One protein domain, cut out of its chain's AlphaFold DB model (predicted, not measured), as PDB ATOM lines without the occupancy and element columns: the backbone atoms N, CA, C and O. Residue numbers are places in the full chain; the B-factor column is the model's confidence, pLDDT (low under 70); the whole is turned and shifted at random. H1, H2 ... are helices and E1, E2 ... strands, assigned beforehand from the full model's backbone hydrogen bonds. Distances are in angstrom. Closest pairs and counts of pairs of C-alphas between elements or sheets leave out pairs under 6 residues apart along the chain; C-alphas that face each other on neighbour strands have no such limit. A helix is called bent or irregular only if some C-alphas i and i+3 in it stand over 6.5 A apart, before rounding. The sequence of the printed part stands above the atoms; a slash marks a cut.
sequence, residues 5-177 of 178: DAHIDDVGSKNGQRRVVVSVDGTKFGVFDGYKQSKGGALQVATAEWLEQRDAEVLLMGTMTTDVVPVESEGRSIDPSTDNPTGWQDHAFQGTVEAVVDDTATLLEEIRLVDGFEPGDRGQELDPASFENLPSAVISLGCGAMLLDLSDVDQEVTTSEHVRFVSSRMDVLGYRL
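AT A GLANCE: This is residues 5 to 177 of the 178 residues of an uncharacterized protein of Halopiger xanaduensis (strain DSM 18323 / JCM 14033 / SH-6) (UniProt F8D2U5). Two long, bent strands, E6 and E11, run paired through the middle, and E8, E9 and E10 complete a closed barrel of five strands with them. A meander of E1, E2 and E3 extends the sheet from the first residues of E6, and E3 comes back near E11; short E7 pairs with E8, while the small hairpin of E4 and E5 is a separate sheet outside the ring. The printed part has 173 residues, with two short named helices and eleven named strands in the order E1 to E8, H1, H2, E9, E10, E11, and its class is mostly strand. Round the ring run E6, E10, E9, E8, E11 and back to E6, with mixed pairing. The whole is compact, with a radius of gyration of the C-alphas of 15.2 A and spans of 47 by 34 by 27 A.

HOW THE PARTS SIT: In the barrel, E6, residues 54 to 70, and E11, residues 162 to 176, are antiparallel, with N 61 and O 171 2.9 A apart and N 69 and O 164 2.8 A apart. E6 bends by 94 degrees at residue 65 and E11 by 105 degrees at residue 168. E10, residues 145 to 149, is parallel to E6, with N 147 and O 60 at 2.9 A. E9, residues 136 to 140, forms a hairpin with E10, antiparallel, with N 139 and O 146 at 2.8 A. E8, residues 91 to 101, is antiparallel to E9, with N 98 and O 138 at 2.8 A, and bends by 90 degrees at residue 98. E8 is also antiparallel to E11, with N 165 and O 93 at 2.8 A. E7, residues 77 to 79, forms a hairpin with E8, with N 79 and O 92 at 2.8 A. E1, residues 5 to 14, is antiparallel to E6, with N 8 and O 54 at 2.8 A, on the same one side of E6 as E10. E2, residues 17 to 24, and E3, residues 27 to 32, follow E1 in a meander, each strand the antiparallel neighbour of the one before; N 9 and O 21 are 2.8 A apart, and so are N 22 and O 29. The closest C-alphas of E3 and E11, those of Phe 32 and Asp 171, are 4.7 A apart. E3 runs on into E4, residues 35 to 37, at 66 degrees, and E4 forms an antiparallel hairpin with E5, residues 43 to 45, with N 36 and O 44 at 2.8 A. H1, residues 104 to 107, is on the barrel and inside it, at a height over the sheet of 8.2 A. H2, residues 128 to 131, is not on the barrel; it touches H1, the closest C-alphas being those of Ala 105 and Pro 128 at 4.5 A. Both helices are too short for an O i to N i+4 pair, and in each the one O i to N i+3 pair is within hydrogen-bond range.

IN THESE COORDINATES: E1 begins at C-alpha 5, (22.286, -73.424, -12.156), and is 24.1 A long; E2 is 22.3 A, E3 16.7 A and E8 22.9 A. E6 is the longest strand by residues, 34.1 A from C-alpha 54 at (22.151, -65.084, -5.544) to C-alpha 70. E9 and E10 measure 13.0 A and 13.4 A. E11, 26.0 A long, ends at C-alpha 176, (31.623, -70.754, -12.931).

THE WHOLE: The two C-alphas farthest apart, those of Glu 72 and Gly 120, are 47.0 A apart. The printed part has no cut. The long links are E7 to E8, H1 to H2 and E10 to E11, of 11, 20 and 12 residues. The mean pLDDT of the printed part is 90.1, and residues 14 to 16, 117 and 119 to 122 are under 70.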
ATOM      1  N   ASP A   5      22.821 -74.744 -12.479       94.88
ATOM      2  CA  ASP A   5      22.286 -73.424 -12.156       94.88
ATOM      3  C   ASP A   5      21.548 -73.503 -10.814       94.88
ATOM      4  O   ASP A   5      20.505 -74.150 -10.687       94.88
ATOM      5  N   ALA A   6      22.101 -72.858  -9.787       95.62
ATOM      6  CA  ALA A   6      21.556 -72.897  -8.437       95.62
ATOM      7  C   ALA A   6      21.379 -71.499  -7.848       95.62
ATOM      8  O   ALA A   6      22.217 -70.615  -8.022       95.62
ATOM      9  N   HIS A   7      20.323 -71.336  -7.058       97.06
ATOM     10  CA  HIS A   7      20.175 -70.209  -6.149       97.06
ATOM     11  C   HIS A   7      20.835 -70.538  -4.806       97.06
ATOM     12  O   HIS A   7      20.517 -71.550  -4.183       97.06
ATOM     13  N   ILE A   8      21.745 -69.692  -4.336       96.00
ATOM     14  CA  ILE A   8      22.399 -69.821  -3.032       96.00
ATOM     15  C   ILE A   8      21.499 -69.190  -1.972       96.00
ATOM     16  O   ILE A   8      21.539 -67.989  -1.743       96.00
ATOM     17  N   ASP A   9      20.668 -69.985  -1.311       96.81
ATOM     18  CA  ASP A   9      19.708 -69.485  -0.326       96.81
ATOM     19  C   ASP A   9      20.330 -69.049   0.995       96.81
ATOM     20  O   ASP A   9      19.806 -68.161   1.657       96.81
ATOM     21  N   ASP A  10      21.363 -69.741   1.452       95.19
ATOM     22  CA  ASP A  10      21.932 -69.488   2.771       95.19
ATOM     23  C   ASP A  10      23.402 -69.890   2.790       95.19
ATOM     24  O   ASP A  10      23.767 -70.961   2.297       95.19
ATOM     25  N   VAL A  11      24.230 -69.049   3.399       92.62
ATOM     26  CA  VAL A  11      25.647 -69.308   3.646       92.62
ATOM     27  C   VAL A  11      25.871 -69.130   5.141       92.62
ATOM     28  O   VAL A  11      25.952 -68.020   5.653       92.62
ATOM     29  N   GLY A  12      25.964 -70.243   5.866       84.00
ATOM     30  CA  GLY A  12      25.896 -70.215   7.324       84.00
ATOM     31  C   GLY A  12      26.851 -71.182   8.006       84.00
ATOM     32  O   GLY A  12      27.292 -72.185   7.444       84.00
ATOM     33  N   SER A  13      27.160 -70.900   9.270       74.81
ATOM     34  CA  SER A  13      27.919 -71.818  10.119       74.81
ATOM     35  C   SER A  13      27.014 -72.894  10.723       74.81
ATOM     36  O   SER A  13      25.969 -72.575  11.295       74.81
ATOM     37  N   LYS A  14      27.449 -74.153  10.714       60.09
ATOM     38  CA  LYS A  14      26.831 -75.250  11.471       60.09
ATOM     39  C   LYS A  14      27.934 -76.134  12.045       60.09
ATOM     40  O   LYS A  14      28.766 -76.659  11.319       60.09
ATOM     41  N   ASN A  15      27.957 -76.274  13.371       60.00
ATOM     42  CA  ASN A  15      28.924 -77.109  14.098       60.00
ATOM     43  C   ASN A  15      30.411 -76.792  13.802       60.00
ATOM     44  O   ASN A  15      31.242 -77.693  13.779       60.00
ATOM     45  N   GLY A  16      30.756 -75.518  13.570       68.50
ATOM     46  CA  GLY A  16      32.132 -75.100  13.249       68.50
ATOM     47  C   GLY A  16      32.553 -75.339  11.793       68.50
ATOM     48  O   GLY A  16      33.713 -75.126  11.452       68.50
ATOM     49  N   GLN A  17      31.619 -75.757  10.939       76.31
ATOM     50  CA  GLN A  17      31.796 -75.942   9.502       76.31
ATOM     51  C   GLN A  17      30.876 -74.988   8.725       76.31
ATOM     52  O   GLN A  17      29.820 -74.603   9.237       76.31
ATOM     53  N   ARG A  18      31.263 -74.589   7.504       86.31
ATOM     54  CA  ARG A  18      30.416 -73.758   6.635       86.31
ATOM     55  C   ARG A  18      29.507 -74.663   5.800       86.31
ATOM     56  O   ARG A  18      29.954 -75.609   5.155       86.31
ATOM     57  N   ARG A  19      28.211 -74.379   5.866       92.38
ATOM     58  CA  ARG A  19      27.164 -74.985   5.050       92.38
ATOM     59  C   ARG A  19      26.698 -73.958   4.040       92.38
ATOM     60  O   ARG A  19      26.447 -72.812   4.412       92.38
ATOM     61  N   VAL A  20      26.445 -74.425   2.830       95.81
ATOM     62  CA  VAL A  20      25.720 -73.669   1.817       95.81
ATOM     63  C   VAL A  20      24.401 -74.374   1.546       95.81
ATOM     64  O   VAL A  20      24.366 -75.595   1.427       95.81
ATOM     65  N   VAL A  21      23.298 -73.639   1.529       96.56
ATOM     66  CA  VAL A  21      21.997 -74.165   1.108       96.56
ATOM     67  C   VAL A  21      21.754 -73.697  -0.311       96.56
ATOM     68  O   VAL A  21      21.775 -72.497  -0.572       96.56
ATOM     69  N   VAL A  22      21.527 -74.646  -1.208       96.69
ATOM     70  CA  VAL A  22      21.276 -74.400  -2.625       96.69
ATOM     71  C   VAL A  22      19.833 -74.764  -2.963       96.69
ATOM     72  O   VAL A  22      19.291 -75.733  -2.425       96.69
ATOM     73  N   SER A  23      19.215 -74.002  -3.861       97.19
ATOM     74  CA  SER A  23      17.957 -74.358  -4.511       97.19
ATOM     75  C   SER A  23      18.160 -74.528  -6.005       97.19
ATOM     76  O   SER A  23      18.643 -73.622  -6.679       97.19
ATOM     77  N   VAL A  24      17.741 -75.679  -6.518       95.56
ATOM     78  CA  VAL A  24      17.833 -76.058  -7.932       95.56
ATOM     79  C   VAL A  24      16.444 -76.486  -8.380       95.56
ATOM     80  O   VAL A  24      15.852 -77.366  -7.759       95.56
ATOM     81  N   ASP A  25      15.879 -75.823  -9.390       91.44
ATOM     82  CA  ASP A  25      14.514 -76.076  -9.887       91.44
ATOM     83  C   ASP A  25      13.434 -76.140  -8.782       91.44
ATOM     84  O   ASP A  25      12.477 -76.911  -8.836       91.44
ATOM     85  N   GLY A  26      13.583 -75.310  -7.744       88.50
ATOM     86  CA  GLY A  26      12.678 -75.261  -6.588       88.50
ATOM     87  C   GLY A  26      12.941 -76.320  -5.508       88.50
ATOM     88  O   GLY A  26      12.308 -76.276  -4.452       88.50
ATOM     89  N   THR A  27      13.894 -77.228  -5.725       94.44
ATOM     90  CA  THR A  27      14.361 -78.200  -4.733       94.44
ATOM     91  C   THR A  27      15.499 -77.617  -3.912       94.44
ATOM     92  O   THR A  27      16.574 -77.340  -4.437       94.44
ATOM     93  N   LYS A  28      15.276 -77.483  -2.603       95.38
ATOM     94  CA  LYS A  28      16.253 -76.949  -1.648       95.38
ATOM     95  C   LYS A  28      16.990 -78.067  -0.917       95.38
ATOM     96  O   LYS A  28      16.345 -78.902  -0.280       95.38
ATOM     97  N   PHE A  29      18.319 -78.030  -0.927       95.62
ATOM     98  CA  PHE A  29      19.170 -78.944  -0.162       95.62
ATOM     99  C   PHE A  29      20.463 -78.272   0.312       95.62
ATOM    100  O   PHE A  29      20.798 -77.176  -0.134       95.62
ATOM    101  N   GLY A  30      21.171 -78.869   1.271       94.94
ATOM    102  CA  GLY A  30      22.440 -78.325   1.748       94.94
ATOM    103  C   GLY A  30      23.654 -79.028   1.148       94.94
ATOM    104  O   GLY A  30      23.624 -80.185   0.746       94.94
ATOM    105  N   VAL A  31      24.767 -78.312   1.116       95.38
ATOM    106  CA  VAL A  31      26.074 -78.807   0.696       95.38
ATOM    107  C   VAL A  31      27.138 -78.295   1.658       95.38
ATOM    108  O   VAL A  31      26.968 -77.296   2.370       95.38
ATOM    109  N   PHE A  32      28.230 -79.032   1.729       94.12
ATOM    110  CA  PHE A  32      29.372 -78.726   2.552       94.12
ATOM    111  C   PHE A  32      30.305 -77.791   1.799       94.12
ATOM    112  O   PHE A  32      30.816 -78.097   0.718       94.12
ATOM    113  N   ASP A  33      30.571 -76.647   2.408       92.06
ATOM    114  CA  ASP A  33      31.516 -75.683   1.876       92.06
ATOM    115  C   ASP A  33      32.893 -75.952   2.476       92.06
ATOM    116  O   ASP A  33      33.357 -75.305   3.416       92.06
ATOM    117  N   GLY A  34      33.497 -77.038   1.994       86.94
ATOM    118  CA  GLY A  34      34.814 -77.474   2.435       86.94
ATOM    119  C   GLY A  34      35.936 -76.540   2.009       86.94
ATOM    120  O   GLY A  34      35.763 -75.703   1.128       86.94
ATOM    121  N   TYR A  35      37.110 -76.750   2.594       88.25
ATOM    122  CA  TYR A  35      38.318 -76.004   2.267       88.25
ATOM    123  C   TYR A  35      39.036 -76.664   1.085       88.25
ATOM    124  O   TYR A  35      39.508 -77.792   1.216       88.25
ATOM    125  N   LYS A  36      39.121 -75.971  -0.051       91.06
ATOM    126  CA  LYS A  36      39.913 -76.375  -1.221       91.06
ATOM    127  C   LYS A  36      41.116 -75.464  -1.380       91.06
ATOM    128  O   LYS A  36      41.115 -74.324  -0.920       91.06
ATOM    129  N   GLN A  37      42.147 -75.971  -2.035       90.81
ATOM    130  CA  GLN A  37      43.310 -75.169  -2.369       90.81
ATOM    131  C   GLN A  37      43.024 -74.345  -3.630       90.81
ATOM    132  O   GLN A  37      42.588 -74.880  -4.649       90.81
ATOM    133  N   SER A  38      43.249 -73.035  -3.562       89.81
ATOM    134  CA  SER A  38      43.278 -72.181  -4.754       89.81
ATOM    135  C   SER A  38      44.628 -72.295  -5.467       89.81
ATOM    136  O   SER A  38      45.616 -72.723  -4.865       89.81
ATOM    137  N   LYS A  39      44.735 -71.816  -6.716       87.62
ATOM    138  CA  LYS A  39      46.028 -71.732  -7.438       87.62
ATOM    139  C   LYS A  39      47.104 -70.916  -6.697       87.62
ATOM    140  O   LYS A  39      48.284 -71.011  -7.024       87.62
ATOM    141  N   GLY A  40      46.720 -70.119  -5.695       84.50
ATOM    142  CA  GLY A  40      47.638 -69.413  -4.797       84.50
ATOM    143  C   GLY A  40      48.239 -70.278  -3.677       84.50
ATOM    144  O   GLY A  40      49.062 -69.778  -2.912       84.50
ATOM    145  N   GLY A  41      47.834 -71.547  -3.551       86.44
ATOM    146  CA  GLY A  41      48.323 -72.495  -2.543       86.44
ATOM    147  C   GLY A  41      47.694 -72.345  -1.153       86.44
ATOM    148  O   GLY A  41      48.078 -73.055  -0.225       86.44
ATOM    149  N   ALA A  42      46.736 -71.431  -0.981       86.50
ATOM    150  CA  ALA A  42      46.021 -71.245   0.278       86.50
ATOM    151  C   ALA A  42      44.727 -72.069   0.298       86.50
ATOM    152  O   ALA A  42      44.014 -72.140  -0.703       86.50
ATOM    153  N   LEU A  43      44.415 -72.658   1.457       89.62
ATOM    154  CA  LEU A  43      43.135 -73.322   1.695       89.62
ATOM    155  C   LEU A  43      42.034 -72.281   1.908       89.62
ATOM    156  O   LEU A  43      42.164 -71.402   2.761       89.62
ATOM    157  N   GLN A  44      40.959 -72.405   1.140       89.19
ATOM    158  CA  GLN A  44      39.871 -71.440   1.041       89.19
ATOM    159  C   GLN A  44      38.536 -72.172   0.879       89.19
ATOM    160  O   GLN A  44      38.486 -73.294   0.378       89.19
ATOM    161  N   VAL A  45      37.447 -71.555   1.321       90.94
ATOM    162  CA  VAL A  45      36.092 -72.066   1.068       90.94
ATOM    163  C   VAL A  45      35.642 -71.695  -0.340       90.94
ATOM    164  O   VAL A  45      36.162 -70.755  -0.937       90.94
ATOM    165  N   ALA A  46      34.687 -72.433  -0.894       92.62
ATOM    166  CA  ALA A  46      34.170 -72.128  -2.216       92.62
ATOM    167  C   ALA A  46      33.196 -70.951  -2.190       92.62
ATOM    168  O   ALA A  46      33.100 -70.272  -3.207       92.62
ATOM    169  N   THR A  47      32.490 -70.719  -1.076       92.88
ATOM    170  CA  THR A  47      31.328 -69.820  -1.055       92.88
ATOM    171  C   THR A  47      31.476 -68.695  -0.050       92.88
ATOM    172  O   THR A  47      31.605 -68.917   1.153       92.88
ATOM    173  N   ALA A  48      31.379 -67.462  -0.528       89.88
ATOM    174  CA  ALA A  48      31.396 -66.267   0.293       89.88
ATOM    175  C   ALA A  48      30.004 -65.918   0.830       89.88
ATOM    176  O   ALA A  48      28.994 -66.211   0.199       89.88
ATOM    177  N   GLU A  49      29.938 -65.203   1.956       89.38
ATOM    178  CA  GLU A  49      28.662 -64.753   2.545       89.38
ATOM    179  C   GLU A  49      27.863 -63.831   1.615       89.38
ATOM    180  O   GLU A  49      26.643 -63.902   1.576       89.38
ATOM    181  N   TRP A  50      28.518 -62.999   0.804       88.31
ATOM    182  CA  TRP A  50      27.806 -62.096  -0.109       88.31
ATOM    183  C   TRP A  50      27.153 -62.803  -1.307       88.31
ATOM    184  O   TRP A  50      26.371 -62.162  -2.021       88.31
ATOM    185  N   LEU A  51      27.477 -64.083  -1.544       90.19
ATOM    186  CA  LEU A  51      26.772 -64.924  -2.514       90.19
ATOM    187  C   LEU A  51      25.398 -65.373  -2.005       90.19
ATOM    188  O   LEU A  51      24.614 -65.870  -2.806       90.19
ATOM    189  N   GLU A  52      25.077 -65.178  -0.724       92.81
ATOM    190  CA  GLU A  52      23.740 -65.444  -0.197       92.81
ATOM    191  C   GLU A  52      22.667 -64.666  -0.982       92.81
ATOM    192  O   GLU A  52      22.830 -63.486  -1.310       92.81
ATOM    193  N   GLN A  53      21.556 -65.342  -1.266       94.75
ATOM    194  CA  GLN A  53      20.430 -64.879  -2.075       94.75
ATOM    195  C   GLN A  53      20.803 -64.537  -3.530       94.75
ATOM    196  O   GLN A  53      20.253 -63.594  -4.112       94.75
ATOM    197  N   ARG A  54      21.737 -65.280  -4.141       92.94
ATOM    198  CA  ARG A  54      22.151 -65.084  -5.544       92.94
ATOM    199  C   ARG A  54      22.144 -66.369  -6.353       92.94
ATOM    200  O   ARG A  54      22.403 -67.439  -5.821       92.94
ATOM    201  N   ASP A  55      21.934 -66.220  -7.654       93.56
ATOM    202  CA  ASP A  55      22.080 -67.308  -8.618       93.56
ATOM    203  C   ASP A  55      23.545 -67.455  -9.048       93.56
ATOM    204  O   ASP A  55      24.248 -66.453  -9.232       93.56
ATOM    205  N   ALA A  56      24.000 -68.696  -9.212       92.38
ATOM    206  CA  ALA A  56      25.314 -69.018  -9.750       92.38
ATOM    207  C   ALA A  56      25.350 -70.424 -10.370       92.38
ATOM    208  O   ALA A  56      24.659 -71.334  -9.913       92.38
ATOM    209  N   GLU A  57      26.225 -70.612 -11.358       94.50
ATOM    210  CA  GLU A  57      26.595 -71.934 -11.864       94.50
ATOM    211  C   GLU A  57      27.538 -72.613 -10.859       94.50
ATOM    212  O   GLU A  57      28.674 -72.167 -10.660       94.50
ATOM    213  N   VAL A  58      27.083 -73.691 -10.221       95.31
ATOM    214  CA  VAL A  58      27.813 -74.401  -9.164       95.31
ATOM    215  C   VAL A  58      28.348 -75.744  -9.634       95.31
ATOM    216  O   VAL A  58      27.681 -76.496 -10.345       95.31
ATOM    217  N   LEU A  59      29.550 -76.082  -9.170       96.25
ATOM    218  CA  LEU A  59      30.076 -77.435  -9.270       96.25
ATOM    219  C   LEU A  59      29.885 -78.164  -7.944       96.25
ATOM    220  O   LEU A  59      30.516 -77.818  -6.942       96.25
ATOM    221  N   LEU A  60      29.047 -79.196  -7.961       96.06
ATOM    222  CA  LEU A  60      28.844 -80.091  -6.828       96.06
ATOM    223  C   LEU A  60      29.618 -81.394  -7.018       96.06
ATOM    224  O   LEU A  60      29.774 -81.872  -8.144       96.06
ATOM    225  N   MET A  61      30.061 -81.983  -5.910       95.44
ATOM    226  CA  MET A  61      30.694 -83.295  -5.894       95.44
ATOM    227  C   MET A  61      30.184 -84.149  -4.734       95.44
ATOM    228  O   MET A  61      30.162 -83.688  -3.594       95.44
ATOM    229  N   GLY A  62      29.792 -85.393  -5.006       93.44
ATOM    230  CA  GLY A  62      29.588 -86.401  -3.959       93.44
ATOM    231  C   GLY A  62      30.925 -87.044  -3.597       93.44
ATOM    232  O   GLY A  62      31.550 -87.624  -4.480       93.44
ATOM    233  N   THR A  63      31.393 -86.910  -2.348       82.25
ATOM    234  CA  THR A  63      32.810 -87.180  -1.995       82.25
ATOM    235  C   THR A  63      33.045 -88.205  -0.887       82.25
ATOM    236  O   THR A  63      34.181 -88.601  -0.670       82.25
ATOM    237  N   MET A  64      32.043 -88.580  -0.090       78.69
ATOM    238  CA  MET A  64      32.249 -89.519   1.025       78.69
ATOM    239  C   MET A  64      31.180 -90.594   1.017       78.69
ATOM    240  O   MET A  64      30.005 -90.230   0.986       78.69
ATOM    241  N   THR A  65      31.599 -91.862   1.127       78.06
ATOM    242  CA  THR A  65      30.749 -93.069   1.185       78.06
ATOM    243  C   THR A  65      29.525 -92.924   0.294       78.06
ATOM    244  O   THR A  65      28.467 -92.468   0.735       78.06
ATOM    245  N   THR A  66      29.711 -93.249  -0.981       81.56
ATOM    246  CA  THR A  66      28.645 -93.154  -1.968       81.56
ATOM    247  C   THR A  66      28.089 -94.537  -2.249       81.56
ATOM    248  O   THR A  66      28.762 -95.380  -2.838       81.56
ATOM    249  N   ASP A  67      26.824 -94.730  -1.894       87.50
ATOM    250  CA  ASP A  67      26.056 -95.882  -2.339       87.50
ATOM    251  C   ASP A  67      25.490 -95.573  -3.724       87.50
ATOM    252  O   ASP A  67      24.598 -94.735  -3.859       87.50
ATOM    253  N   VAL A  68      26.018 -96.232  -4.756       87.38
ATOM    254  CA  VAL A  68      25.528 -96.137  -6.138       87.38
ATOM    255  C   VAL A  68      24.690 -97.370  -6.449       87.38
ATOM    256  O   VAL A  68      25.026 -98.477  -6.040       87.38
ATOM    257  N   VAL A  69      23.574 -97.177  -7.148       91.38
ATOM    258  CA  VAL A  69      22.678 -98.243  -7.597       91.38
ATOM    259  C   VAL A  69      22.257 -97.954  -9.042       91.38
ATOM    260  O   VAL A  69      21.717 -96.874  -9.305       91.38
ATOM    261  N   PRO A  70      22.431 -98.888  -9.993       88.94
ATOM    262  CA  PRO A  70      21.918 -98.737 -11.344       88.94
ATOM    263  C   PRO A  70      20.401 -98.771 -11.321       88.94
ATOM    264  O   PRO A  70      19.788 -99.534 -10.569       88.94
ATOM    265  N   VAL A  71      19.782 -97.982 -12.185       91.94
ATOM    266  CA  VAL A  71      18.330 -97.957 -12.339       91.94
ATOM    267  C   VAL A  71      17.951 -98.262 -13.782       91.94
ATOM    268  O   VAL A  71      18.618 -97.853 -14.725       91.94
ATOM    269  N   GLU A  72      16.863 -99.010 -13.967       83.19
ATOM    270  CA  GLU A  72      16.445 -99.470 -15.300       83.19
ATOM    271  C   GLU A  72      15.857 -98.352 -16.173       83.19
ATOM    272  O   GLU A  72      15.794 -98.483 -17.394       83.19
ATOM    273  N   SER A  73      15.395 -97.260 -15.558       81.50
ATOM    274  CA  SER A  73      14.724 -96.160 -16.248       81.50
ATOM    275  C   SER A  73      15.494 -94.859 -16.117       81.50
ATOM    276  O   SER A  73      15.926 -94.499 -15.018       81.50
ATOM    277  N   GLU A  74      15.536 -94.102 -17.211       81.50
ATOM    278  CA  GLU A  74      15.941 -92.704 -17.176       81.50
ATOM    279  C   GLU A  74      15.105 -91.957 -16.127       81.50
ATOM    280  O   GLU A  74      13.873 -92.015 -16.107       81.50
ATOM    281  N   GLY A  75      15.796 -91.267 -15.232       78.38
ATOM    282  CA  GLY A  75      15.190 -90.379 -14.259       78.38
ATOM    283  C   GLY A  75      16.216 -89.349 -13.831       78.38
ATOM    284  O   GLY A  75      17.420 -89.607 -13.859       78.38
ATOM    285  N   ARG A  76      15.720 -88.159 -13.519       85.44
ATOM    286  CA  ARG A  76      16.523 -86.989 -13.191       85.44
ATOM    287  C   ARG A  76      15.913 -86.364 -11.957       85.44
ATOM    288  O   ARG A  76      14.804 -85.836 -12.030       85.44
ATOM    289  N   SER A  77      16.572 -86.520 -10.819       89.69
ATOM    290  CA  SER A  77      16.062 -85.980  -9.564       89.69
ATOM    291  C   SER A  77      17.178 -85.609  -8.607       89.69
ATOM    292  O   SER A  77      18.255 -86.207  -8.585       89.69
ATOM    293  N   ILE A  78      16.855 -84.613  -7.792       93.38
ATOM    294  CA  ILE A  78      17.541 -84.300  -6.553       93.38
ATOM    295  C   ILE A  78      16.501 -84.527  -5.462       93.38
ATOM    296  O   ILE A  78      15.469 -83.860  -5.445       93.38
ATOM    297  N   ASP A  79      16.760 -85.478  -4.576       94.44
ATOM    298  CA  ASP A  79      15.895 -85.823  -3.456       94.44
ATOM    299  C   ASP A  79      16.628 -85.435  -2.156       94.44
ATOM    300  O   ASP A  79      17.527 -86.159  -1.706       94.44
ATOM    301  N   PRO A  80      16.291 -84.285  -1.537       93.44
ATOM    302  CA  PRO A  80      16.910 -83.868  -0.286       93.44
ATOM    303  C   PRO A  80      16.696 -84.899   0.827       93.44
ATOM    304  O   PRO A  80      15.696 -85.619   0.851       93.44
ATOM    305  N   SER A  81      17.607 -84.915   1.801       93.69
ATOM    306  CA  SER A  81      17.507 -85.802   2.967       93.69
ATOM    307  C   SER A  81      16.207 -85.513   3.715       93.69
ATOM    308  O   SER A  81      15.933 -84.361   4.053       93.69
ATOM    309  N   THR A  82      15.410 -86.543   4.004       92.00
ATOM    310  CA  THR A  82      14.129 -86.380   4.712       92.00
ATOM    311  C   THR A  82      14.316 -85.899   6.145       92.00
ATOM    312  O   THR A  82      13.494 -85.139   6.655       92.00
ATOM    313  N   ASP A  83      15.406 -86.320   6.783       89.94
ATOM    314  CA  ASP A  83      15.689 -86.011   8.183       89.94
ATOM    315  C   ASP A  83      16.285 -84.610   8.332       89.94
ATOM    316  O   ASP A  83      16.017 -83.904   9.308       89.94
ATOM    317  N   ASN A  84      17.099 -84.189   7.359       90.12
ATOM    318  CA  ASN A  84      17.733 -82.880   7.371       90.12
ATOM    319  C   ASN A  84      17.952 -82.336   5.952       90.12
ATOM    320  O   ASN A  84      19.086 -82.357   5.467       90.12
ATOM    321  N   PRO A  85      16.918 -81.771   5.304       92.38
ATOM    322  CA  PRO A  85      17.029 -81.283   3.929       92.38
ATOM    323  C   PRO A  85      18.128 -80.233   3.763       92.38
ATOM    324  O   PRO A  85      18.803 -80.193   2.750       92.38
ATOM    325  N   THR A  86      18.355 -79.410   4.792       92.12
ATOM    326  CA  THR A  86      19.411 -78.382   4.814       92.12
ATOM    327  C   THR A  86      20.666 -78.835   5.573       92.12
ATOM    328  O   THR A  86      21.469 -78.014   6.019       92.12
ATOM    329  N   GLY A  87      20.827 -80.137   5.815       90.25
ATOM    330  CA  GLY A  87      22.128 -80.749   6.085       90.25
ATOM    331  C   GLY A  87      22.934 -80.862   4.794       90.25
ATOM    332  O   GLY A  87      22.422 -80.522   3.750       90.25
ATOM    333  N   TRP A  88      24.190 -81.295   4.870       88.94
ATOM    334  CA  TRP A  88      25.037 -81.548   3.689       88.94
ATOM    335  C   TRP A  88      25.225 -83.045   3.413       88.94
ATOM    336  O   TRP A  88      26.185 -83.445   2.756       88.94
ATOM    337  N   GLN A  89      24.375 -83.873   4.016       89.12
ATOM    338  CA  GLN A  89      24.543 -85.318   4.121       89.12
ATOM    339  C   GLN A  89      23.314 -86.020   3.558       89.12
ATOM    340  O   GLN A  89      22.196 -85.510   3.684       89.12
ATOM    341  N   ASP A  90      23.543 -87.204   2.999       91.31
ATOM    342  CA  ASP A  90      22.519 -88.192   2.662       91.31
ATOM    343  C   ASP A  90      21.434 -87.649   1.720       91.31
ATOM    344  O   ASP A  90      20.246 -87.952   1.843       91.31
ATOM    345  N   HIS A  91      21.840 -86.791   0.785       93.62
ATOM    346  CA  HIS A  91      21.004 -86.388  -0.339       93.62
ATOM    347  C   HIS A  91      21.090 -87.455  -1.421       93.62
ATOM    348  O   HIS A  91      22.177 -87.959  -1.709       93.62
ATOM    349  N   ALA A  92      19.944 -87.806  -1.996       94.38
ATOM    350  CA  ALA A  92      19.891 -88.765  -3.080       94.38
ATOM    351  C   ALA A  92      19.777 -88.042  -4.418       94.38
ATOM    352  O   ALA A  92      19.062 -87.052  -4.558       94.38
ATOM    353  N   PHE A  93      20.467 -88.572  -5.410       94.88
ATOM    354  CA  PHE A  93      20.511 -88.028  -6.755       94.88
ATOM    355  C   PHE A  93      20.235 -89.149  -7.736       94.88
ATOM    356  O   PHE A  93      20.627 -90.295  -7.509       94.88
ATOM    357  N   GLN A  94      19.563 -88.827  -8.831       95.62
ATOM    358  CA  GLN A  94      19.371 -89.751  -9.935       95.62
ATOM    359  C   GLN A  94      19.684 -89.044 -11.243       95.62
ATOM    360  O   GLN A  94      19.216 -87.928 -11.473       95.62
ATOM    361  N   GLY A  95      20.473 -89.694 -12.090       96.00
ATOM    362  CA  GLY A  95      20.929 -89.109 -13.339       96.00
ATOM    363  C   GLY A  95      21.546 -90.118 -14.294       96.00
ATOM    364  O   GLY A  95      21.463 -91.330 -14.094       96.00
ATOM    365  N   THR A  96      22.158 -89.597 -15.354       96.56
ATOM    366  CA  THR A  96      22.853 -90.398 -16.374       96.56
ATOM    367  C   THR A  96      24.344 -90.107 -16.340       96.56
ATOM    368  O   THR A  96      24.738 -88.943 -16.316       96.56
ATOM    369  N   VAL A  97      25.170 -91.149 -16.363       97.00
ATOM    370  CA  VAL A  97      26.628 -91.024 -16.428       97.00
ATOM    371  C   VAL A  97      27.027 -90.543 -17.826       97.00
ATOM    372  O   VAL A  97      26.905 -91.281 -18.803       97.00
ATOM    373  N   GLU A  98      27.512 -89.314 -17.949       96.50
ATOM    374  CA  GLU A  98      27.962 -88.748 -19.231       96.50
ATOM    375  C   GLU A  98      29.398 -89.141 -19.563       96.50
ATOM    376  O   GLU A  98      29.742 -89.341 -20.728       96.50
ATOM    377  N   ALA A  99      30.236 -89.250 -18.535       97.31
ATOM    378  CA  ALA A  99      31.636 -89.612 -18.661       97.31
ATOM    379  C   ALA A  99      32.142 -90.241 -17.363       97.31
ATOM    380  O   ALA A  99      31.654 -89.926 -16.277       97.31
ATOM    381  N   VAL A 100      33.156 -91.090 -17.492       97.00
ATOM    382  CA  VAL A 100      33.980 -91.578 -16.384       97.00
ATOM    383  C   VAL A 100      35.412 -91.169 -16.695       97.00
ATOM    384  O   VAL A 100      35.888 -91.406 -17.808       97.00
ATOM    385  N   VAL A 101      36.065 -90.500 -15.750       96.12
ATOM    386  CA  VAL A 101      37.437 -90.013 -15.886       96.12
ATOM    387  C   VAL A 101      38.306 -90.592 -14.779       96.12
ATOM    388  O   VAL A 101      37.880 -90.667 -13.630       96.12
ATOM    389  N   ASP A 102      39.535 -90.964 -15.127       94.88
ATOM    390  CA  ASP A 102      40.532 -91.429 -14.152       94.88
ATOM    391  C   ASP A 102      41.220 -90.259 -13.426       94.88
ATOM    392  O   ASP A 102      41.857 -90.448 -12.391       94.88
ATOM    393  N   ASP A 103      41.113 -89.049 -13.986       95.25
ATOM    394  CA  ASP A 103      41.749 -87.841 -13.473       95.25
ATOM    395  C   ASP A 103      40.802 -86.637 -13.543       95.25
ATOM    396  O   ASP A 103      40.642 -85.981 -14.584       95.25
ATOM    397  N   THR A 104      40.178 -86.338 -12.408       95.69
ATOM    398  CA  THR A 104      39.249 -85.216 -12.253       95.69
ATOM    399  C   THR A 104      39.895 -83.858 -12.489       95.69
ATOM    400  O   THR A 104      39.190 -82.939 -12.907       95.69
ATOM    401  N   ALA A 105      41.216 -83.708 -12.326       95.12
ATOM    402  CA  ALA A 105      41.901 -82.440 -12.587       95.12
ATOM    403  C   ALA A 105      41.622 -81.910 -14.007       95.12
ATOM    404  O   ALA A 105      41.460 -80.704 -14.206       95.12
ATOM    405  N   THR A 106      41.460 -82.813 -14.979       92.50
ATOM    406  CA  THR A 106      41.164 -82.487 -16.385       92.50
ATOM    407  C   THR A 106      39.808 -81.801 -16.604       92.50
ATOM    408  O   THR A 106      39.581 -81.209 -17.658       92.50
ATOM    409  N   LEU A 107      38.905 -81.856 -15.618       93.06
ATOM    410  CA  LEU A 107      37.560 -81.279 -15.680       93.06
ATOM    411  C   LEU A 107      37.437 -79.927 -14.956       93.06
ATOM    412  O   LEU A 107      36.408 -79.262 -15.089       93.06
ATOM    413  N   LEU A 108      38.447 -79.521 -14.176       92.94
ATOM    414  CA  LEU A 108      38.328 -78.441 -13.185       92.94
ATOM    415  C   LEU A 108      38.975 -77.108 -13.590       92.94
ATOM    416  O   LEU A 108      38.981 -76.170 -12.793       92.94
ATOM    417  N   GLU A 109      39.508 -76.988 -14.809       84.69
ATOM    418  CA  GLU A 109      40.331 -75.839 -15.224       84.69
ATOM    419  C   GLU A 109      39.629 -74.470 -15.106       84.69
ATOM    420  O   GLU A 109      40.290 -73.465 -14.835       84.69
ATOM    421  N   GLU A 110      38.303 -74.429 -15.279       86.44
ATOM    422  CA  GLU A 110      37.492 -73.199 -15.295       86.44
ATOM    423  C   GLU A 110      36.770 -72.899 -13.968       86.44
ATOM    424  O   GLU A 110      36.016 -71.928 -13.874       86.44
ATOM    425  N   ILE A 111      36.976 -73.719 -12.935       92.25
ATOM    426  CA  ILE A 111      36.259 -73.597 -11.662       92.25
ATOM    427  C   ILE A 111      36.935 -72.564 -10.763       92.25
ATOM    428  O   ILE A 111      38.157 -72.556 -10.594       92.25
ATOM    429  N   ARG A 112      36.135 -71.684 -10.155       91.56
ATOM    430  CA  ARG A 112      36.604 -70.640  -9.236       91.56
ATOM    431  C   ARG A 112      36.098 -70.877  -7.816       91.56
ATOM    432  O   ARG A 112      34.928 -71.176  -7.605       91.56
ATOM    433  N   LEU A 113      36.976 -70.682  -6.844       91.19
ATOM    434  CA  LEU A 113      36.652 -70.503  -5.436       91.19
ATOM    435  C   LEU A 113      36.246 -69.054  -5.188       91.19
ATOM    436  O   LEU A 113      36.897 -68.124  -5.666       91.19
ATOM    437  N   VAL A 114      35.182 -68.855  -4.425       88.50
ATOM    438  CA  VAL A 114      34.703 -67.541  -4.012       88.50
ATOM    439  C   VAL A 114      34.801 -67.464  -2.495       88.50
ATOM    440  O   VAL A 114      33.864 -67.782  -1.778       88.50
ATOM    441  N   ASP A 115      35.960 -67.053  -1.992       83.94
ATOM    442  CA  ASP A 115      36.248 -66.978  -0.555       83.94
ATOM    443  C   ASP A 115      36.325 -65.539  -0.015       83.94
ATOM    444  O   ASP A 115      36.386 -65.335   1.199       83.94
ATOM    445  N   GLY A 116      36.310 -64.544  -0.909       76.62
ATOM    446  CA  GLY A 116      36.380 -63.123  -0.568       76.62
ATOM    447  C   GLY A 116      35.125 -62.613   0.141       76.62
ATOM    448  O   GLY A 116      34.026 -63.111  -0.080       76.62
ATOM    449  N   PHE A 117      35.260 -61.592   0.985       64.94
ATOM    450  CA  PHE A 117      34.137 -61.063   1.776       64.94
ATOM    451  C   PHE A 117      33.320 -60.001   1.032       64.94
ATOM    452  O   PHE A 117      32.218 -59.668   1.469       64.94
ATOM    453  N   GLU A 118      33.821 -59.497  -0.099       72.88
ATOM    454  CA  GLU A 118      33.155 -58.463  -0.887       72.88
ATOM    455  C   GLU A 118      32.871 -58.921  -2.333       72.88
ATOM    456  O   GLU A 118      33.705 -59.593  -2.934       72.88
ATOM    457  N   PRO A 119      31.761 -58.478  -2.964       64.75
ATOM    458  CA  PRO A 119      31.433 -58.791  -4.365       64.75
ATOM    459  C   PRO A 119      32.474 -58.356  -5.418       64.75
ATOM    460  O   PRO A 119      32.315 -58.662  -6.599       64.75
ATOM    461  N   GLY A 120      33.490 -57.581  -5.022       65.38
ATOM    462  CA  GLY A 120      34.595 -57.131  -5.875       65.38
ATOM    463  C   GLY A 120      35.861 -57.987  -5.775       65.38
ATOM    464  O   GLY A 120      36.740 -57.858  -6.634       65.38
ATOM    465  N   ASP A 121      35.946 -58.867  -4.773       67.56
ATOM    466  CA  ASP A 121      37.018 -59.847  -4.656       67.56
ATOM    467  C   ASP A 121      36.793 -60.905  -5.736       67.56
ATOM    468  O   ASP A 121      35.876 -61.723  -5.672       67.56
ATOM    469  N   ARG A 122      37.592 -60.844  -6.805       65.31
ATOM    470  CA  ARG A 122      37.498 -61.825  -7.889       65.31
ATOM    471  C   ARG A 122      37.761 -63.213  -7.312       65.31
ATOM    472  O   ARG A 122      38.803 -63.417  -6.694       65.31
ATOM    473  N   GLY A 123      36.851 -64.151  -7.573       76.06
ATOM    474  CA  GLY A 123      37.051 -65.552  -7.215       76.06
ATOM    475  C   GLY A 123      38.385 -66.072  -7.755       76.06
ATOM    476  O   GLY A 123      38.750 -65.804  -8.911       76.06
ATOM    477  N   GLN A 124      39.128 -66.777  -6.906       86.38
ATOM    478  CA  GLN A 124      40.404 -67.389  -7.261       86.38
ATOM    479  C   GLN A 124      40.148 -68.691  -8.005       86.38
ATOM    480  O   GLN A 124      39.171 -69.376  -7.748       86.38
ATOM    481  N   GLU A 125      41.011 -69.055  -8.941       90.00
ATOM    482  CA  GLU A 125      40.861 -70.336  -9.631       90.00
ATOM    483  C   GLU A 125      41.133 -71.486  -8.651       90.00
ATOM    484  O   GLU A 125      42.084 -71.425  -7.859       90.00
ATOM    485  N   LEU A 126      40.285 -72.516  -8.702       92.75
ATOM    486  CA  LEU A 126      40.521 -73.786  -8.025       92.75
ATOM    487  C   LEU A 126      41.828 -74.371  -8.560       92.75
ATOM    488  O   LEU A 126      42.104 -74.263  -9.755       92.75
ATOM    489  N   ASP A 127      42.644 -74.953  -7.685       94.12
ATOM    490  CA  ASP A 127      43.844 -75.678  -8.093       94.12
ATOM    491  C   ASP A 127      43.471 -77.107  -8.523       94.12
ATOM    492  O   ASP A 127      43.198 -77.941  -7.649       94.12
ATOM    493  N   PRO A 128      43.455 -77.435  -9.834       93.81
ATOM    494  CA  PRO A 128      43.068 -78.768 -10.287       93.81
ATOM    495  C   PRO A 128      44.038 -79.844  -9.797       93.81
ATOM    496  O   PRO A 128      43.626 -80.987  -9.630       93.81
ATOM    497  N   ALA A 129      45.292 -79.478  -9.491       93.50
ATOM    498  CA  ALA A 129      46.308 -80.410  -9.006       93.50
ATOM    499  C   ALA A 129      45.895 -81.114  -7.701       93.50
ATOM    500  O   ALA A 129      46.331 -82.227  -7.424       93.50
ATOM    501  N   SER A 130      45.004 -80.502  -6.909       90.94
ATOM    502  CA  SER A 130      44.451 -81.126  -5.696       90.94
ATOM    503  C   SER A 130      43.530 -82.323  -5.980       90.94
ATOM    504  O   SER A 130      43.162 -83.028  -5.045       90.94
ATOM    505  N   PHE A 131      43.157 -82.541  -7.243       93.94
ATOM    506  CA  PHE A 131      42.253 -83.597  -7.706       93.94
ATOM    507  C   PHE A 131      42.923 -84.531  -8.730       93.94
ATOM    508  O   PHE A 131      42.235 -85.311  -9.387       93.94
ATOM    509  N   GLU A 132      44.253 -84.463  -8.874       94.94
ATOM    510  CA  GLU A 132      45.011 -85.378  -9.732       94.94
ATOM    511  C   GLU A 132      44.862 -86.830  -9.266       94.94
ATOM    512  O   GLU A 132      45.021 -87.137  -8.081       94.94
ATOM    513  N   ASN A 133      44.653 -87.745 -10.215       94.25
ATOM    514  CA  ASN A 133      44.444 -89.182  -9.967       94.25
ATOM    515  C   ASN A 133      43.201 -89.505  -9.120       94.25
ATOM    516  O   ASN A 133      43.105 -90.608  -8.577       94.25
ATOM    517  N   LEU A 134      42.275 -88.555  -8.977       94.25
ATOM    518  CA  LEU A 134      40.973 -88.815  -8.384       94.25
ATOM    519  C   LEU A 134      40.029 -89.310  -9.488       94.25
ATOM    520  O   LEU A 134      39.690 -88.511 -10.365       94.25
ATOM    521  N   PRO A 135      39.592 -90.581  -9.481       95.69
ATOM    522  CA  PRO A 135      38.621 -91.058 -10.450       95.69
ATOM    523  C   PRO A 135      37.245 -90.460 -10.150       95.69
ATOM    524  O   PRO A 135      36.814 -90.379  -8.996       95.69
ATOM    525  N   SER A 136      36.519 -90.030 -11.177       96.81
ATOM    526  CA  SER A 136      35.169 -89.494 -10.999       96.81
ATOM    527  C   SER A 136      34.252 -89.775 -12.181       96.81
ATOM    528  O   SER A 136      34.684 -89.901 -13.326       96.81
ATOM    529  N   ALA A 137      32.954 -89.834 -11.900       97.19
ATOM    530  CA  ALA A 137      31.912 -89.822 -12.914       97.19
ATOM    531  C   ALA A 137      31.300 -88.422 -13.042       97.19
ATOM    532  O   ALA A 137      31.090 -87.730 -12.046       97.19
ATOM    533  N   VAL A 138      30.971 -88.025 -14.269       97.19
ATOM    534  CA  VAL A 138      30.129 -86.859 -14.559       97.19
ATOM    535  C   VAL A 138      28.690 -87.341 -14.668       97.19
ATOM    536  O   VAL A 138      28.378 -88.137 -15.556       97.19
ATOM    537  N   ILE A 139      27.815 -86.873 -13.780       96.94
ATOM    538  CA  ILE A 139      26.410 -87.282 -13.734       96.94
ATOM    539  C   ILE A 139      25.506 -86.130 -14.168       96.94
ATOM    540  O   ILE A 139      25.446 -85.099 -13.499       96.94
ATOM    541  N   SER A 140      24.758 -86.335 -15.251       95.81
ATOM    542  CA  SER A 140      23.717 -85.427 -15.735       95.81
ATOM    543  C   SER A 140      22.450 -85.561 -14.898       95.81
ATOM    544  O   SER A 140      21.825 -86.625 -14.890       95.81
ATOM    545  N   LEU A 141      22.033 -84.478 -14.243       93.19
ATOM    546  CA  LEU A 141      20.810 -84.411 -13.433       93.19
ATOM    547  C   LEU A 141      19.672 -83.660 -14.139       93.19
ATOM    548  O   LEU A 141      18.623 -83.423 -13.551       93.19
ATOM    549  N   GLY A 142      19.862 -83.244 -15.395       88.75
ATOM    550  CA  GLY A 142      18.883 -82.470 -16.171       88.75
ATOM    551  C   GLY A 142      18.815 -80.978 -15.848       88.75
ATOM    552  O   GLY A 142      18.409 -80.218 -16.717       88.75
ATOM    553  N   CYS A 143      19.268 -80.579 -14.663       90.31
ATOM    554  CA  CYS A 143      19.480 -79.194 -14.229       90.31
ATOM    555  C   CYS A 143      20.965 -78.784 -14.288       90.31
ATOM    556  O   CYS A 143      21.382 -77.843 -13.623       90.31
ATOM    557  N   GLY A 144      21.769 -79.544 -15.035       93.81
ATOM    558  CA  GLY A 144      23.227 -79.475 -15.060       93.81
ATOM    559  C   GLY A 144      23.858 -80.815 -14.689       93.81
ATOM    560  O   GLY A 144      23.165 -81.824 -14.497       93.81
ATOM    561  N   ALA A 145      25.184 -80.827 -14.601       94.88
ATOM    562  CA  ALA A 145      25.954 -81.994 -14.212       94.88
ATOM    563  C   ALA A 145      26.704 -81.772 -12.896       94.88
ATOM    564  O   ALA A 145      27.110 -80.661 -12.551       94.88
ATOM    565  N   MET A 146      26.915 -82.866 -12.176       95.62
ATOM    566  CA  MET A 146      27.761 -82.906 -10.990       95.62
ATOM    567  C   MET A 146      28.816 -83.998 -11.104       95.62
ATOM    568  O   MET A 146      28.721 -84.891 -11.947       95.62
ATOM    569  N   LEU A 147      29.813 -83.929 -10.229       96.56
ATOM    570  CA  LEU A 147      30.831 -84.959 -10.107       96.56
ATOM    571  C   LEU A 147      30.451 -85.965  -9.027       96.56
ATOM    572  O   LEU A 147      29.884 -85.621  -7.989       96.56
ATOM    573  N   LEU A 148      30.819 -87.212  -9.253       96.06
ATOM    574  CA  LEU A 148      30.780 -88.251  -8.245       96.06
ATOM    575  C   LEU A 148      32.183 -88.830  -8.086       96.06
ATOM    576  O   LEU A 148      32.727 -89.355  -9.053       96.06
ATOM    577  N   ASP A 149      32.743 -88.738  -6.882       95.06
ATOM    578  CA  ASP A 149      33.987 -89.417  -6.519       95.06
ATOM    579  C   ASP A 149      33.782 -90.931  -6.572       95.06
ATOM    580  O   ASP A 149      32.873 -91.460  -5.925       95.06
ATOM    581  N   LEU A 150      34.617 -91.624  -7.345       94.75
ATOM    582  CA  LEU A 150      34.552 -93.076  -7.502       94.75
ATOM    583  C   LEU A 150      35.574 -93.818  -6.632       94.75
ATOM    584  O   LEU A 150      35.599 -95.043  -6.654       94.75
ATOM    585  N   SER A 151      36.406 -93.110  -5.860       90.88
ATOM    586  CA  SER A 151      37.511 -93.710  -5.095       90.88
ATOM    587  C   SER A 151      37.049 -94.759  -4.083       90.88
ATOM    588  O   SER A 151      37.731 -95.761  -3.884       90.88
ATOM    589  N   ASP A 152      35.881 -94.530  -3.480       85.62
ATOM    590  CA  ASP A 152      35.260 -95.403  -2.475       85.62
ATOM    591  C   ASP A 152      33.969 -96.071  -2.995       85.62
ATOM    592  O   ASP A 152      33.149 -96.541  -2.205       85.62
ATOM    593  N   VAL A 153      33.741 -96.082  -4.315       89.50
ATOM    594  CA  VAL A 153      32.562 -96.719  -4.923       89.50
ATOM    595  C   VAL A 153      32.912 -98.152  -5.316       89.50
ATOM    596  O   VAL A 153      33.683 -98.389  -6.242       89.50
ATOM    597  N   ASP A 154      32.305 -99.123  -4.632       84.62
ATOM    598  CA  ASP A 154      32.545-100.557  -4.874       84.62
ATOM    599  C   ASP A 154      31.952-101.062  -6.202       84.62
ATOM    600  O   ASP A 154      32.311-102.133  -6.699       84.62
ATOM    601  N   GLN A 155      31.002-100.317  -6.764       86.19
ATOM    602  CA  GLN A 155      30.322-100.669  -7.997       86.19
ATOM    603  C   GLN A 155      31.021-100.081  -9.225       86.19
ATOM    604  O   GLN A 155      31.350 -98.900  -9.270       86.19
ATOM    605  N   GLU A 156      31.161-100.894 -10.274       90.69
ATOM    606  CA  GLU A 156      31.556-100.396 -11.589       90.69
ATOM    607  C   GLU A 156      30.479 -99.451 -12.141       90.69
ATOM    608  O   GLU A 156      29.327 -99.849 -12.313       90.69
ATOM    609  N   VAL A 157      30.871 -98.204 -12.406       93.62
ATOM    610  CA  VAL A 157      30.035 -97.172 -13.029       93.62
ATOM    611  C   VAL A 157      30.478 -97.009 -14.476       93.62
ATOM    612  O   VAL A 157      31.661 -96.797 -14.746       93.62
ATOM    613  N   THR A 158      29.539 -97.088 -15.416       94.81
ATOM    614  CA  THR A 158      29.843 -97.031 -16.852       94.81
ATOM    615  C   THR A 158      29.158 -95.860 -17.547       94.81
ATOM    616  O   THR A 158      28.122 -95.356 -17.124       94.81
ATOM    617  N   THR A 159      29.749 -95.377 -18.641       96.12
ATOM    618  CA  THR A 159      29.157 -94.282 -19.424       96.12
ATOM    619  C   THR A 159      27.803 -94.691 -20.015       96.12
ATOM    620  O   THR A 159      27.634 -95.818 -20.467       96.12
ATOM    621  N   SER A 160      26.865 -93.743 -20.083       94.62
ATOM    622  CA  SER A 160      25.458 -93.916 -20.484       94.62
ATOM    623  C   SER A 160      24.593 -94.733 -19.519       94.62
ATOM    624  O   SER A 160      23.417 -94.953 -19.806       94.62
ATOM    625  N   GLU A 161      25.130 -95.161 -18.379       94.56
ATOM    626  CA  GLU A 161      24.355 -95.819 -17.333       94.56
ATOM    627  C   GLU A 161      23.450 -94.819 -16.605       94.56
ATOM    628  O   GLU A 161      23.825 -93.665 -16.375       94.56
ATOM    629  N   HIS A 162      22.253 -95.263 -16.224       95.88
ATOM    630  CA  HIS A 162      21.395 -94.509 -15.321       95.88
ATOM    631  C   HIS A 162      21.662 -94.969 -13.896       95.88
ATOM    632  O   HIS A 162      21.539 -96.153 -13.581       95.88
ATOM    633  N   VAL A 163      21.996 -94.022 -13.030       95.44
ATOM    634  CA  VAL A 163      22.376 -94.308 -11.650       95.44
ATOM    635  C   VAL A 163      21.526 -93.494 -10.693       95.44
ATOM    636  O   VAL A 163      21.204 -92.332 -10.949       95.44
ATOM    637  N   ARG A 164      21.183 -94.109  -9.565       95.06
ATOM    638  CA  ARG A 164      20.755 -93.425  -8.352       95.06
ATOM    639  C   ARG A 164      21.867 -93.565  -7.331       95.06
ATOM    640  O   ARG A 164      22.368 -94.667  -7.136       95.06
ATOM    641  N   PHE A 165      22.231 -92.485  -6.661       93.19
ATOM    642  CA  PHE A 165      23.243 -92.545  -5.620       93.19
ATOM    643  C   PHE A 165      22.906 -91.673  -4.422       93.19
ATOM    644  O   PHE A 165      22.146 -90.710  -4.528       93.19
ATOM    645  N   VAL A 166      23.474 -92.037  -3.278       94.12
ATOM    646  CA  VAL A 166      23.438 -91.262  -2.039       94.12
ATOM    647  C   VAL A 166      24.866 -91.109  -1.559       94.12
ATOM    648  O   VAL A 166      25.543 -92.109  -1.340       94.12
ATOM    649  N   SER A 167      25.322 -89.871  -1.392       90.31
ATOM    650  CA  SER A 167      26.618 -89.593  -0.775       90.31
ATOM    651  C   SER A 167      26.406 -89.116   0.654       90.31
ATOM    652  O   SER A 167      25.601 -88.215   0.911       90.31
ATOM    653  N   SER A 168      27.190 -89.655   1.586       89.00
ATOM    654  CA  SER A 168      27.186 -89.187   2.980       89.00
ATOM    655  C   SER A 168      27.635 -87.727   3.123       89.00
ATOM    656  O   SER A 168      27.389 -87.082   4.144       89.00
ATOM    657  N   ARG A 169      28.281 -87.176   2.088       91.19
ATOM    658  CA  ARG A 169      28.628 -85.763   1.995       91.19
ATOM    659  C   ARG A 169      28.602 -85.271   0.553       91.19
ATOM    660  O   ARG A 169      29.197 -85.889  -0.329       91.19
ATOM    661  N   MET A 170      27.952 -84.126   0.376       93.00
ATOM    662  CA  MET A 170      27.944 -83.347  -0.855       93.00
ATOM    663  C   MET A 170      28.760 -82.077  -0.668       93.00
ATOM    664  O   MET A 170      28.465 -81.308   0.242       93.00
ATOM    665  N   ASP A 171      29.731 -81.828  -1.537       94.69
ATOM    666  CA  ASP A 171      30.590 -80.648  -1.508       94.69
ATOM    667  C   ASP A 171      30.235 -79.679  -2.633       94.69
ATOM    668  O   ASP A 171      30.028 -80.092  -3.771       94.69
ATOM    669  N   VAL A 172      30.252 -78.376  -2.346       95.50
ATOM    670  CA  VAL A 172      30.362 -77.349  -3.394       95.50
ATOM    671  C   VAL A 172      31.836 -77.095  -3.670       95.50
ATOM    672  O   VAL A 172      32.544 -76.577  -2.811       95.50
ATOM    673  N   LEU A 173      32.346 -77.488  -4.835       94.62
ATOM    674  CA  LEU A 173      33.763 -77.316  -5.173       94.62
ATOM    675  C   LEU A 173      34.105 -75.890  -5.591       94.62
ATOM    676  O   LEU A 173      35.236 -75.460  -5.390       94.62
ATOM    677  N   GLY A 174      33.148 -75.172  -6.161       94.12
ATOM    678  CA  GLY A 174      33.354 -73.841  -6.705       94.12
ATOM    679  C   GLY A 174      32.259 -73.467  -7.687       94.12
ATOM    680  O   GLY A 174      31.223 -74.128  -7.782       94.12
ATOM    681  N   TYR A 175      32.527 -72.399  -8.423       92.75
ATOM    682  CA  TYR A 175      31.573 -71.709  -9.271       92.75
ATOM    683  C   TYR A 175      32.164 -71.454 -10.651       92.75
ATOM    684  O   TYR A 175      33.366 -71.189 -10.777       92.75
ATOM    685  N   ARG A 176      31.313 -71.445 -11.678       89.38
ATOM    686  CA  ARG A 176      31.623 -70.754 -12.931       89.38
ATOM    687  C   ARG A 176      31.065 -69.337 -12.816       89.38
ATOM    688  O   ARG A 176      29.879 -69.142 -12.581       89.38
ATOM    689  N   LEU A 177      31.949 -68.345 -12.895       73.19
ATOM    690  CA  LEU A 177      31.557 -66.936 -12.889       73.19
ATOM    691  C   LEU A 177      31.556 -66.404 -14.331       73.19
ATOM    692  O   LEU A 177      32.455 -66.785 -15.087       73.19
TER     693      LEU A 177